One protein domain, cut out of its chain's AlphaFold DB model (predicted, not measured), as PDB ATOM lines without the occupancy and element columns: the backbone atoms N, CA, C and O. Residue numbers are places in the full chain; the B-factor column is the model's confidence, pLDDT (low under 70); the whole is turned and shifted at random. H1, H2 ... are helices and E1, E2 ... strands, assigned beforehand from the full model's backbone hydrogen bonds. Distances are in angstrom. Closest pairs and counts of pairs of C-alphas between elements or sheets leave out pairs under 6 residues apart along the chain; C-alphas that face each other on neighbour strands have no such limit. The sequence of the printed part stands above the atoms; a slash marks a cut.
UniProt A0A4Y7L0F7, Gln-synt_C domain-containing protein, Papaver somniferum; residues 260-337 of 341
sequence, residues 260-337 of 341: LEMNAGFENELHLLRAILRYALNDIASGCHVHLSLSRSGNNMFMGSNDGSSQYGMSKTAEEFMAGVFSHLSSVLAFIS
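AT A GLANCE: This is residues 260 to 337 of the 341 residues of the protein "Gln-synt_C domain-containing protein" of Papaver somniferum (UniProt A0A4Y7L0F7). A long two-stranded antiparallel hairpin, E1 and E2, makes most of the long axis, with residues 272 to 278 sticking out in its loop; after E2 a long link leads to H1, which folds back near E2, and H2 makes a corner with H1. The 78 printed residues, under half in named elements, run E1, E2, H1, H2, a mixed class. The whole is extended, a rod spanning 56 by 25 by 24 A, radius of gyration of the C-alphas 17.9 A.

HOW THE PARTS SIT: E1, residues 261 to 268, and E2, residues 288 to 296, are antiparallel at 162 degrees; N 263 and O 293 are 2.9 A apart, within hydrogen-bond range. H1, residues 316 to 327, is near E2. H2, residues 329 to 336, is close to but not clearly touching H1, about perpendicular at 83 degrees; their closest C-alphas, Val 325 and Val 332, are 8.0 A apart. Every O i to N i+4 pair is within range in H1, 2 of 4 in H2.

IN THESE COORDINATES: E1 starts at C-alpha 261 (65.014, -35.195, -5.632) and measures 23.0 A; E2, 26.2 A; H1, 16.3 A; H2, 9.7 A, ending at C-alpha 336 (45.532, -28.947, -0.737).

THE WHOLE: The printed part has no cut. Links E1 to E2 and E2 to H1 are long. Residues 275 to 282 have pLDDT under 70.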
ATOM      1  N   LEU A 260      67.446 -37.416  -2.157       95.25
ATOM      2  CA  LEU A 260      66.235 -37.618  -2.947       95.25
ATOM      3  C   LEU A 260      65.783 -36.293  -3.558       95.25
ATOM      4  O   LEU A 260      65.588 -35.299  -2.860       95.25
ATOM      5  N   GLU A 261      65.574 -36.304  -4.867       95.44
ATOM      6  CA  GLU A 261      65.014 -35.195  -5.632       95.44
ATOM      7  C   GLU A 261      63.529 -35.460  -5.883       95.44
ATOM      8  O   GLU A 261      63.161 -36.539  -6.341       95.44
ATOM      9  N   MET A 262      62.673 -34.490  -5.568       94.19
ATOM     10  CA  MET A 262      61.230 -34.609  -5.765       94.19
ATOM     11  C   MET A 262      60.825 -34.052  -7.129       94.19
ATOM     12  O   MET A 262      61.192 -32.932  -7.479       94.19
ATOM     13  N   ASN A 263      60.012 -34.811  -7.858       92.38
ATOM     14  CA  ASN A 263      59.361 -34.370  -9.085       92.38
ATOM     15  C   ASN A 263      57.849 -34.301  -8.859       92.38
ATOM     16  O   ASN A 263      57.286 -35.158  -8.177       92.38
ATOM     17  N   ALA A 264      57.205 -33.300  -9.457       93.31
ATOM     18  CA  ALA A 264      55.764 -33.099  -9.379       93.31
ATOM     19  C   ALA A 264      55.172 -32.821 -10.769       93.31
ATOM     20  O   ALA A 264      55.683 -31.977 -11.508       93.31
ATOM     21  N   GLY A 265      54.092 -33.521 -11.111       91.44
ATOM     22  CA  GLY A 265      53.240 -33.247 -12.267       91.44
ATOM     23  C   GLY A 265      51.843 -32.847 -11.804       91.44
ATOM     24  O   GLY A 265      51.303 -33.483 -10.906       91.44
ATOM     25  N   PHE A 266      51.270 -31.803 -12.400       88.12
ATOM     26  CA  PHE A 266      49.955 -31.274 -12.031       88.12
ATOM     27  C   PHE A 266      48.970 -31.452 -13.187       88.12
ATOM     28  O   PHE A 266      49.240 -30.992 -14.299       88.12
ATOM     29  N   GLU A 267      47.821 -32.067 -12.918       89.25
ATOM     30  CA  GLU A 267      46.698 -32.180 -13.852       89.25
ATOM     31  C   GLU A 267      45.580 -31.253 -13.380       89.25
ATOM     32  O   GLU A 267      44.942 -31.523 -12.368       89.25
ATOM     33  N   ASN A 268      45.365 -30.138 -14.081       82.75
ATOM     34  CA  ASN A 268      44.369 -29.139 -13.696       82.75
ATOM     35  C   ASN A 268      43.103 -29.290 -14.537       82.75
ATOM     36  O   ASN A 268      43.129 -29.044 -15.747       82.75
ATOM     37  N   GLU A 269      41.994 -29.632 -13.893       82.81
ATOM     38  CA  GLU A 269      40.673 -29.610 -14.514       82.81
ATOM     39  C   GLU A 269      40.052 -28.214 -14.404       82.81
ATOM     40  O   GLU A 269      40.292 -27.472 -13.448       82.81
ATOM     41  N   LEU A 270      39.260 -27.824 -15.404       83.31
ATOM     42  CA  LEU A 270      38.587 -26.528 -15.428       83.31
ATOM     43  C   LEU A 270      37.275 -26.591 -16.210       83.31
ATOM     44  O   LEU A 270      37.158 -27.308 -17.205       83.31
ATOM     45  N   HIS A 271      36.308 -25.765 -15.811       74.62
ATOM     46  CA  HIS A 271      35.072 -25.569 -16.566       74.62
ATOM     47  C   HIS A 271      35.199 -24.384 -17.525       74.62
ATOM     48  O   HIS A 271      35.517 -23.263 -17.126       74.62
ATOM     49  N   LEU A 272      34.865 -24.608 -18.797       77.94
ATOM     50  CA  LEU A 272      34.689 -23.539 -19.780       77.94
ATOM     51  C   LEU A 272      33.210 -23.163 -19.865       77.94
ATOM     52  O   LEU A 272      32.418 -23.816 -20.543       77.94
ATOM     53  N   LEU A 273      32.835 -22.093 -19.165       70.69
ATOM     54  CA  LEU A 273      31.451 -21.629 -19.099       70.69
ATOM     55  C   LEU A 273      31.173 -20.513 -20.111       70.69
ATOM     56  O   LEU A 273      32.007 -19.651 -20.393       70.69
ATOM     57  N   ARG A 274      29.939 -20.478 -20.625       72.25
ATOM     58  CA  ARG A 274      29.405 -19.290 -21.302       72.25
ATOM     59  C   ARG A 274      29.003 -18.277 -20.229       72.25
ATOM     60  O   ARG A 274      28.331 -18.662 -19.280       72.25
ATOM     61  N   ALA A 275      29.328 -16.997 -20.431       61.00
ATOM     62  CA  ALA A 275      29.218 -15.880 -19.474       61.00
ATOM     63  C   ALA A 275      27.843 -15.615 -18.799       61.00
ATOM     64  O   ALA A 275      27.694 -14.625 -18.095       61.00
ATOM     65  N   ILE A 276      26.831 -16.452 -19.028       57.06
ATOM     66  CA  ILE A 276      25.450 -16.288 -18.548       57.06
ATOM     67  C   ILE A 276      25.053 -17.423 -17.581       57.06
ATOM     68  O   ILE A 276      24.088 -17.286 -16.834       57.06
ATOM     69  N   LEU A 277      25.784 -18.544 -17.561       50.00
ATOM     70  CA  LEU A 277      25.441 -19.701 -16.731       50.00
ATOM     71  C   LEU A 277      26.171 -19.661 -15.386       50.00
ATOM     72  O   LEU A 277      27.389 -19.506 -15.332       50.00
ATOM     73  N   ARG A 278      25.401 -19.828 -14.307       54.19
ATOM     74  CA  ARG A 278      25.919 -20.153 -12.972       54.19
ATOM     75  C   ARG A 278      26.110 -21.666 -12.867       54.19
ATOM     76  O   ARG A 278      25.371 -22.412 -13.508       54.19
ATOM     77  N   TYR A 279      27.079 -22.090 -12.056       53.34
ATOM     78  CA  TYR A 279      27.299 -23.497 -11.716       53.34
ATOM     79  C   TYR A 279      25.990 -24.155 -11.267       53.34
ATOM     80  O   TYR A 279      25.278 -23.619 -10.415       53.34
ATOM     81  N   ALA A 280      25.673 -25.312 -11.846       58.41
ATOM     82  CA  ALA A 280      24.633 -26.174 -11.310       58.41
ATOM     83  C   ALA A 280      25.217 -26.941 -10.115       58.41
ATOM     84  O   ALA A 280      26.295 -27.515 -10.219       58.41
ATOM     85  N   LEU A 281      24.498 -26.978  -8.990       58.00
ATOM     86  CA  LEU A 281      24.925 -27.643  -7.745       58.00
ATOM     87  C   LEU A 281      25.234 -29.151  -7.895       58.00
ATOM     88  O   LEU A 281      25.831 -29.730  -6.996       58.00
ATOM     89  N   ASN A 282      24.857 -29.772  -9.019       68.50
ATOM     90  CA  ASN A 282      24.992 -31.209  -9.286       68.50
ATOM     91  C   ASN A 282      25.944 -31.530 -10.455       68.50
ATOM     92  O   ASN A 282      25.834 -32.604 -11.046       68.50
ATOM     93  N   ASP A 283      26.814 -30.597 -10.841       70.88
ATOM     94  CA  ASP A 283      27.783 -30.826 -11.917       70.88
ATOM     95  C   ASP A 283      29.060 -31.527 -11.409       70.88
ATOM     96  O   ASP A 283      29.323 -31.585 -10.204       70.88
ATOM     97  N   ILE A 284      29.855 -32.076 -12.330       78.75
ATOM     98  CA  ILE A 284      31.131 -32.736 -12.006       78.75
ATOM     99  C   ILE A 284      32.094 -31.694 -11.413       78.75
ATOM    100  O   ILE A 284      32.161 -30.567 -11.893       78.75
ATOM    101  N   ALA A 285      32.827 -32.048 -10.355       79.25
ATOM    102  CA  ALA A 285      33.815 -31.153  -9.751       79.25
ATOM    103  C   ALA A 285      35.083 -31.036 -10.618       79.25
ATOM    104  O   ALA A 285      35.409 -31.962 -11.347       79.25
ATOM    105  N   SER A 286      35.825 -29.932 -10.477       82.06
ATOM    106  CA  SER A 286      37.194 -29.817 -10.998       82.06
ATOM    107  C   SER A 286      38.210 -30.219  -9.930       82.06
ATOM    108  O   SER A 286      38.211 -29.650  -8.834       82.06
ATOM    109  N   GLY A 287      39.057 -31.190 -10.251       81.50
ATOM    110  CA  GLY A 287      40.199 -31.610  -9.453       81.50
ATOM    111  C   GLY A 287      41.527 -31.000  -9.910       81.50
ATOM    112  O   GLY A 287      41.667 -30.461 -11.009       81.50
ATOM    113  N   CYS A 288      42.524 -31.122  -9.034       85.81
ATOM    114  CA  CYS A 288      43.933 -30.942  -9.361       85.81
ATOM    115  C   CYS A 288      44.686 -32.196  -8.901       85.81
ATOM    116  O   CYS A 288      44.955 -32.345  -7.706       85.81
ATOM    117  N   HIS A 289      44.968 -33.136  -9.808       88.12
ATOM    118  CA  HIS A 289      45.772 -34.304  -9.444       88.12
ATOM    119  C   HIS A 289      47.247 -33.917  -9.394       88.12
ATOM    120  O   HIS A 289      47.757 -33.247 -10.293       88.12
ATOM    121  N   VAL A 290      47.940 -34.365  -8.347       89.31
ATOM    122  CA  VAL A 290      49.381 -34.152  -8.186       89.31
ATOM    123  C   VAL A 290      50.087 -35.500  -8.220       89.31
ATOM    124  O   VAL A 290      49.912 -36.338  -7.338       89.31
ATOM    125  N   HIS A 291      50.905 -35.701  -9.246       92.31
ATOM    126  CA  HIS A 291      51.726 -36.889  -9.438       92.31
ATOM    127  C   HIS A 291      53.105 -36.624  -8.857       92.31
ATOM    128  O   HIS A 291      53.825 -35.760  -9.356       92.31
ATOM    129  N   LEU A 292      53.482 -37.366  -7.821       93.31
ATOM    130  CA  LEU A 292      54.761 -37.201  -7.138       93.31
ATOM    131  C   LEU A 292      55.677 -38.391  -7.409       93.31
ATOM    132  O   LEU A 292      55.233 -39.539  -7.436       93.31
ATOM    133  N   SER A 293      56.970 -38.121  -7.575       94.56
ATOM    134  CA  SER A 293      58.007 -39.152  -7.564       94.56
ATOM    135  C   SER A 293      59.268 -38.658  -6.868       94.56
ATOM    136  O   SER A 293      59.563 -37.461  -6.862       94.56
ATOM    137  N   LEU A 294      60.021 -39.591  -6.286       95.38
ATOM    138  CA  LEU A 294      61.350 -39.327  -5.746       95.38
ATOM    139  C   LEU A 294      62.395 -39.972  -6.649       95.38
ATOM    140  O   LEU A 294      62.256 -41.134  -7.032       95.38
ATOM    141  N   SER A 295      63.450 -39.236  -6.975       95.75
ATOM    142  CA  SER A 295      64.564 -39.724  -7.780       95.75
ATOM    143  C   SER A 295      65.896 -39.613  -7.055       95.75
ATOM    144  O   SER A 295      66.134 -38.670  -6.306       95.75
ATOM    145  N   ARG A 296      66.795 -40.564  -7.315       95.44
ATOM    146  CA  ARG A 296      68.187 -40.534  -6.853       95.44
ATOM    147  C   ARG A 296      69.111 -40.790  -8.031       95.44
ATOM    148  O   ARG A 296      69.023 -41.837  -8.675       95.44
ATOM    149  N   SER A 297      69.987 -39.831  -8.325       91.94
ATOM    150  CA  SER A 297      70.916 -39.902  -9.464       91.94
ATOM    151  C   SER A 297      70.211 -40.250 -10.787       91.94
ATOM    152  O   SER A 297      70.679 -41.100 -11.540       91.94
ATOM    153  N   GLY A 298      69.042 -39.645 -11.032       90.38
ATOM    154  CA  GLY A 298      68.223 -39.878 -12.230       90.38
ATOM    155  C   GLY A 298      67.357 -41.146 -12.218       90.38
ATOM    156  O   GLY A 298      66.558 -41.327 -13.132       90.38
ATOM    157  N   ASN A 299      67.456 -42.005 -11.198       93.38
ATOM    158  CA  ASN A 299      66.637 -43.216 -11.089       93.38
ATOM    159  C   ASN A 299      65.391 -42.962 -10.241       93.38
ATOM    160  O   ASN A 299      65.496 -42.385  -9.159       93.38
ATOM    161  N   ASN A 300      64.227 -43.422 -10.703       94.69
ATOM    162  CA  ASN A 300      62.975 -43.320  -9.958       94.69
ATOM    163  C   ASN A 300      62.967 -44.317  -8.788       94.69
ATOM    164  O   ASN A 300      62.975 -45.531  -8.988       94.69
ATOM    165  N   MET A 301      62.919 -43.785  -7.569       95.31
ATOM    166  CA  MET A 301      62.970 -44.546  -6.327       95.31
ATOM    167  C   MET A 301      61.637 -45.174  -5.943       95.31
ATOM    168  O   MET A 301      61.611 -45.936  -4.984       95.31
ATOM    169  N   PHE A 302      60.541 -44.886  -6.647       94.88
ATOM    170  CA  PHE A 302      59.237 -45.509  -6.398       94.88
ATOM    171  C   PHE A 302      59.045 -46.835  -7.137       94.88
ATOM    172  O   PHE A 302      58.152 -47.601  -6.781       94.88
ATOM    173  N   MET A 303      59.888 -47.127  -8.129       93.44
ATOM    174  CA  MET A 303      59.767 -48.331  -8.946       93.44
ATOM    175  C   MET A 303      60.098 -49.583  -8.131       93.44
ATOM    176  O   MET A 303      61.188 -49.697  -7.568       93.44
ATOM    177  N   GLY A 304      59.156 -50.524  -8.081       88.88
ATOM    178  CA  GLY A 304      59.375 -51.853  -7.524       88.88
ATOM    179  C   GLY A 304      60.333 -52.703  -8.358       88.88
ATOM    180  O   GLY A 304      60.728 -52.343  -9.469       88.88
ATOM    181  N   SER A 305      60.714 -53.852  -7.814       84.56
ATOM    182  CA  SER A 305      61.553 -54.828  -8.502       84.56
ATOM    183  C   SER A 305      60.828 -55.472  -9.692       84.56
ATOM    184  O   SER A 305      59.638 -55.784  -9.644       84.56
ATOM    185  N   ASN A 306      61.576 -55.736 -10.767       80.88
ATOM    186  CA  ASN A 306      61.057 -56.414 -11.963       80.88
ATOM    187  C   ASN A 306      60.886 -57.936 -11.779       80.88
ATOM    188  O   ASN A 306      60.397 -58.607 -12.684       80.88
ATOM    189  N   ASP A 307      61.310 -58.493 -10.643       83.50
ATOM    190  CA  ASP A 307      61.257 -59.930 -10.336       83.50
ATOM    191  C   ASP A 307      59.930 -60.369  -9.688       83.50
ATOM    192  O   ASP A 307      59.761 -61.537  -9.344       83.50
ATOM    193  N   GLY A 308      58.980 -59.440  -9.533       76.31
ATOM    194  CA  GLY A 308      57.660 -59.703  -8.961       76.31
ATOM    195  C   GLY A 308      57.628 -59.775  -7.432       76.31
ATOM    196  O   GLY A 308      56.578 -60.092  -6.878       76.31
ATOM    197  N   SER A 309      58.735 -59.475  -6.741       82.56
ATOM    198  CA  SER A 309      58.763 -59.428  -5.268       82.56
ATOM    199  C   SER A 309      58.103 -58.171  -4.683       82.56
ATOM    200  O   SER A 309      57.656 -58.190  -3.537       82.56
ATOM    201  N   SER A 310      57.994 -57.096  -5.467       86.19
ATOM    202  CA  SER A 310      57.316 -55.854  -5.082       86.19
ATOM    203  C   SER A 310      55.793 -55.944  -5.207       86.19
ATOM    204  O   SER A 310      55.252 -56.167  -6.294       86.19
ATOM    205  N   GLN A 311      55.077 -55.658  -4.119       82.50
ATOM    206  CA  GLN A 311      53.620 -55.542  -4.146       82.50
ATOM    207  C   GLN A 311      53.196 -54.277  -4.919       82.50
ATOM    208  O   GLN A 311      53.764 -53.201  -4.742       82.50
ATOM    209  N   TYR A 312      52.210 -54.409  -5.817       87.31
ATOM    210  CA  TYR A 312      51.682 -53.325  -6.671       87.31
ATOM    211  C   TYR A 312      52.723 -52.593  -7.543       87.31
ATOM    212  O   TYR A 312      52.460 -51.492  -8.021       87.31
ATOM    213  N   GLY A 313      53.900 -53.191  -7.766       89.38
ATOM    214  CA  GLY A 313      54.978 -52.565  -8.538       89.38
ATOM    215  C   GLY A 313      55.675 -51.408  -7.816       89.38
ATOM    216  O   GLY A 313      56.316 -50.587  -8.471       89.38
ATOM    217  N   MET A 314      55.562 -51.337  -6.487       92.44
ATOM    218  CA  MET A 314      56.127 -50.261  -5.673       92.44
ATOM    219  C   MET A 314      57.378 -50.711  -4.921       92.44
ATOM    220  O   MET A 314      57.500 -51.855  -4.476       92.44
ATOM    221  N   SER A 315      58.331 -49.796  -4.785       94.12
ATOM    222  CA  SER A 315      59.476 -49.976  -3.897       94.12
ATOM    223  C   SER A 315      59.071 -49.777  -2.436       94.12
ATOM    224  O   SER A 315      58.039 -49.174  -2.130       94.12
ATOM    225  N   LYS A 316      59.961 -50.164  -1.517       92.62
ATOM    226  CA  LYS A 316      59.778 -49.847  -0.099       92.62
ATOM    227  C   LYS A 316      59.668 -48.337   0.161       92.62
ATOM    228  O   LYS A 316      58.857 -47.907   0.972       92.62
ATOM    229  N   THR A 317      60.431 -47.530  -0.576       93.56
ATOM    230  CA  THR A 317      60.396 -46.064  -0.481       93.56
ATOM    231  C   THR A 317      59.046 -45.490  -0.914       93.56
ATOM    232  O   THR A 317      58.564 -44.557  -0.280       93.56
ATOM    233  N   ALA A 318      58.415 -46.037  -1.960       94.94
ATOM    234  CA  ALA A 318      57.069 -45.621  -2.364       94.94
ATOM    235  C   ALA A 318      56.025 -45.951  -1.291       94.94
ATOM    236  O   ALA A 318      55.188 -45.107  -0.973       94.94
ATOM    237  N   GLU A 319      56.094 -47.149  -0.705       94.38
ATOM    238  CA  GLU A 319      55.198 -47.545   0.388       94.38
ATOM    239  C   GLU A 319      55.319 -46.606   1.592       94.38
ATOM    240  O   GLU A 319      54.309 -46.139   2.112       94.38
ATOM    241  N   GLU A 320      56.547 -46.306   2.021       95.25
ATOM    242  CA  GLU A 320      56.817 -45.424   3.163       95.25
ATOM    243  C   GLU A 320      56.395 -43.980   2.884       95.25
ATOM    244  O   GLU A 320      55.788 -43.338   3.743       95.25
ATOM    245  N   PHE A 321      56.646 -43.485   1.669       94.75
ATOM    246  CA  PHE A 321      56.195 -42.163   1.246       94.75
ATOM    247  C   PHE A 321      54.668 -42.050   1.313       94.75
ATOM    248  O   PHE A 321      54.138 -41.127   1.933       94.75
ATOM    249  N   MET A 322      53.949 -43.014   0.729       95.06
ATOM    250  CA  MET A 322      52.487 -43.036   0.784       95.06
ATOM    251  C   MET A 322      51.973 -43.182   2.214       95.06
ATOM    252  O   MET A 322      51.025 -42.494   2.583       95.06
ATOM    253  N   ALA A 323      52.595 -44.033   3.034       96.25
ATOM    254  CA  ALA A 323      52.230 -44.183   4.439       96.25
ATOM    255  C   ALA A 323      52.343 -42.850   5.196       96.25
ATOM    256  O   ALA A 323      51.439 -42.505   5.956       96.25
ATOM    257  N   GLY A 324      53.394 -42.065   4.935       96.38
ATOM    258  CA  GLY A 324      53.543 -40.710   5.467       96.38
ATOM    259  C   GLY A 324      52.423 -39.771   5.014       96.38
ATOM    260  O   GLY A 324      51.792 -39.121   5.848       96.38
ATOM    261  N   VAL A 325      52.109 -39.747   3.713       94.38
ATOM    262  CA  VAL A 325      51.000 -38.937   3.173       94.38
ATOM    263  C   VAL A 325      49.672 -39.306   3.838       94.38
ATOM    264  O   VAL A 325      48.958 -38.420   4.302       94.38
ATOM    265  N   PHE A 326      49.355 -40.599   3.952       95.62
ATOM    266  CA  PHE A 326      48.130 -41.061   4.613       95.62
ATOM    267  C   PHE A 326      48.105 -40.718   6.105       95.62
ATOM    268  O   PHE A 326      47.076 -40.267   6.607       95.62
ATOM    269  N   SER A 327      49.234 -40.872   6.801       97.94
ATOM    270  CA  SER A 327      49.362 -40.532   8.222       97.94
ATOM    271  C   SER A 327      49.126 -39.042   8.498       97.94
ATOM    272  O   SER A 327      48.677 -38.682   9.585       97.94
ATOM    273  N   HIS A 328      49.413 -38.171   7.528       96.50
ATOM    274  CA  HIS A 328      49.270 -36.718   7.660       96.50
ATOM    275  C   HIS A 328      48.103 -36.131   6.858       96.50
ATOM    276  O   HIS A 328      47.959 -34.908   6.812       96.50
ATOM    277  N   LEU A 329      47.244 -36.969   6.265       94.62
ATOM    278  CA  LEU A 329      46.226 -36.536   5.305       94.62
ATOM    279  C   LEU A 329      45.321 -35.426   5.859       94.62
ATOM    280  O   LEU A 329      45.102 -34.428   5.180       94.62
ATOM    281  N   SER A 330      44.860 -35.549   7.108       93.38
ATOM    282  CA  SER A 330      44.011 -34.538   7.752       93.38
ATOM    283  C   SER A 330      44.672 -33.159   7.827       93.38
ATOM    284  O   SER A 330      44.006 -32.152   7.608       93.38
ATOM    285  N   SER A 331      45.976 -33.104   8.105       94.31
ATOM    286  CA  SER A 331      46.729 -31.846   8.159       94.31
ATOM    287  C   SER A 331      47.038 -31.313   6.761       94.31
ATOM    288  O   SER A 331      46.970 -30.111   6.531       94.31
ATOM    289  N   VAL A 332      47.343 -32.201   5.811       91.50
ATOM    290  CA  VAL A 332      47.634 -31.836   4.415       91.50
ATOM    291  C   VAL A 332      46.401 -31.248   3.722       91.50
ATOM    292  O   VAL A 332      46.543 -30.307   2.942       91.50
ATOM    293  N   LEU A 333      45.194 -31.739   4.034       91.12
ATOM    294  CA  LEU A 333      43.933 -31.239   3.470       91.12
ATOM    295  C   LEU A 333      43.734 -29.732   3.670       91.12
ATOM    296  O   LEU A 333      43.207 -29.079   2.771       91.12
ATOM    297  N   ALA A 334      44.221 -29.171   4.781       89.75
ATOM    298  CA  ALA A 334      44.170 -27.732   5.033       89.75
ATOM    299  C   ALA A 334      44.946 -26.906   3.989       89.75
ATOM    300  O   ALA A 334      44.628 -25.741   3.789       89.75
ATOM    301  N   PHE A 335      45.924 -27.505   3.303       88.19
ATOM    302  CA  PHE A 335      46.740 -26.849   2.278       88.19
ATOM    303  C   PHE A 335      46.319 -27.220   0.851       88.19
ATOM    304  O   PHE A 335      46.378 -26.378  -0.040       88.19
ATOM    305  N   ILE A 336      45.887 -28.465   0.615       89.12
ATOM    306  CA  ILE A 336      45.532 -28.947  -0.737       89.12
ATOM    307  C   ILE A 336      44.053 -28.748  -1.089       89.12
ATOM    308  O   ILE A 336      43.659 -28.880  -2.245       89.12
ATOM    309  N   SER A 337      43.201 -28.456  -0.106       89.06
ATOM    310  CA  SER A 337      41.785 -28.117  -0.303       89.06
ATOM    311  C   SER A 337      41.348 -27.020   0.682       89.06
ATOM    312  O   SER A 337      40.463 -27.252   1.504       89.06
TER     313      SER A 337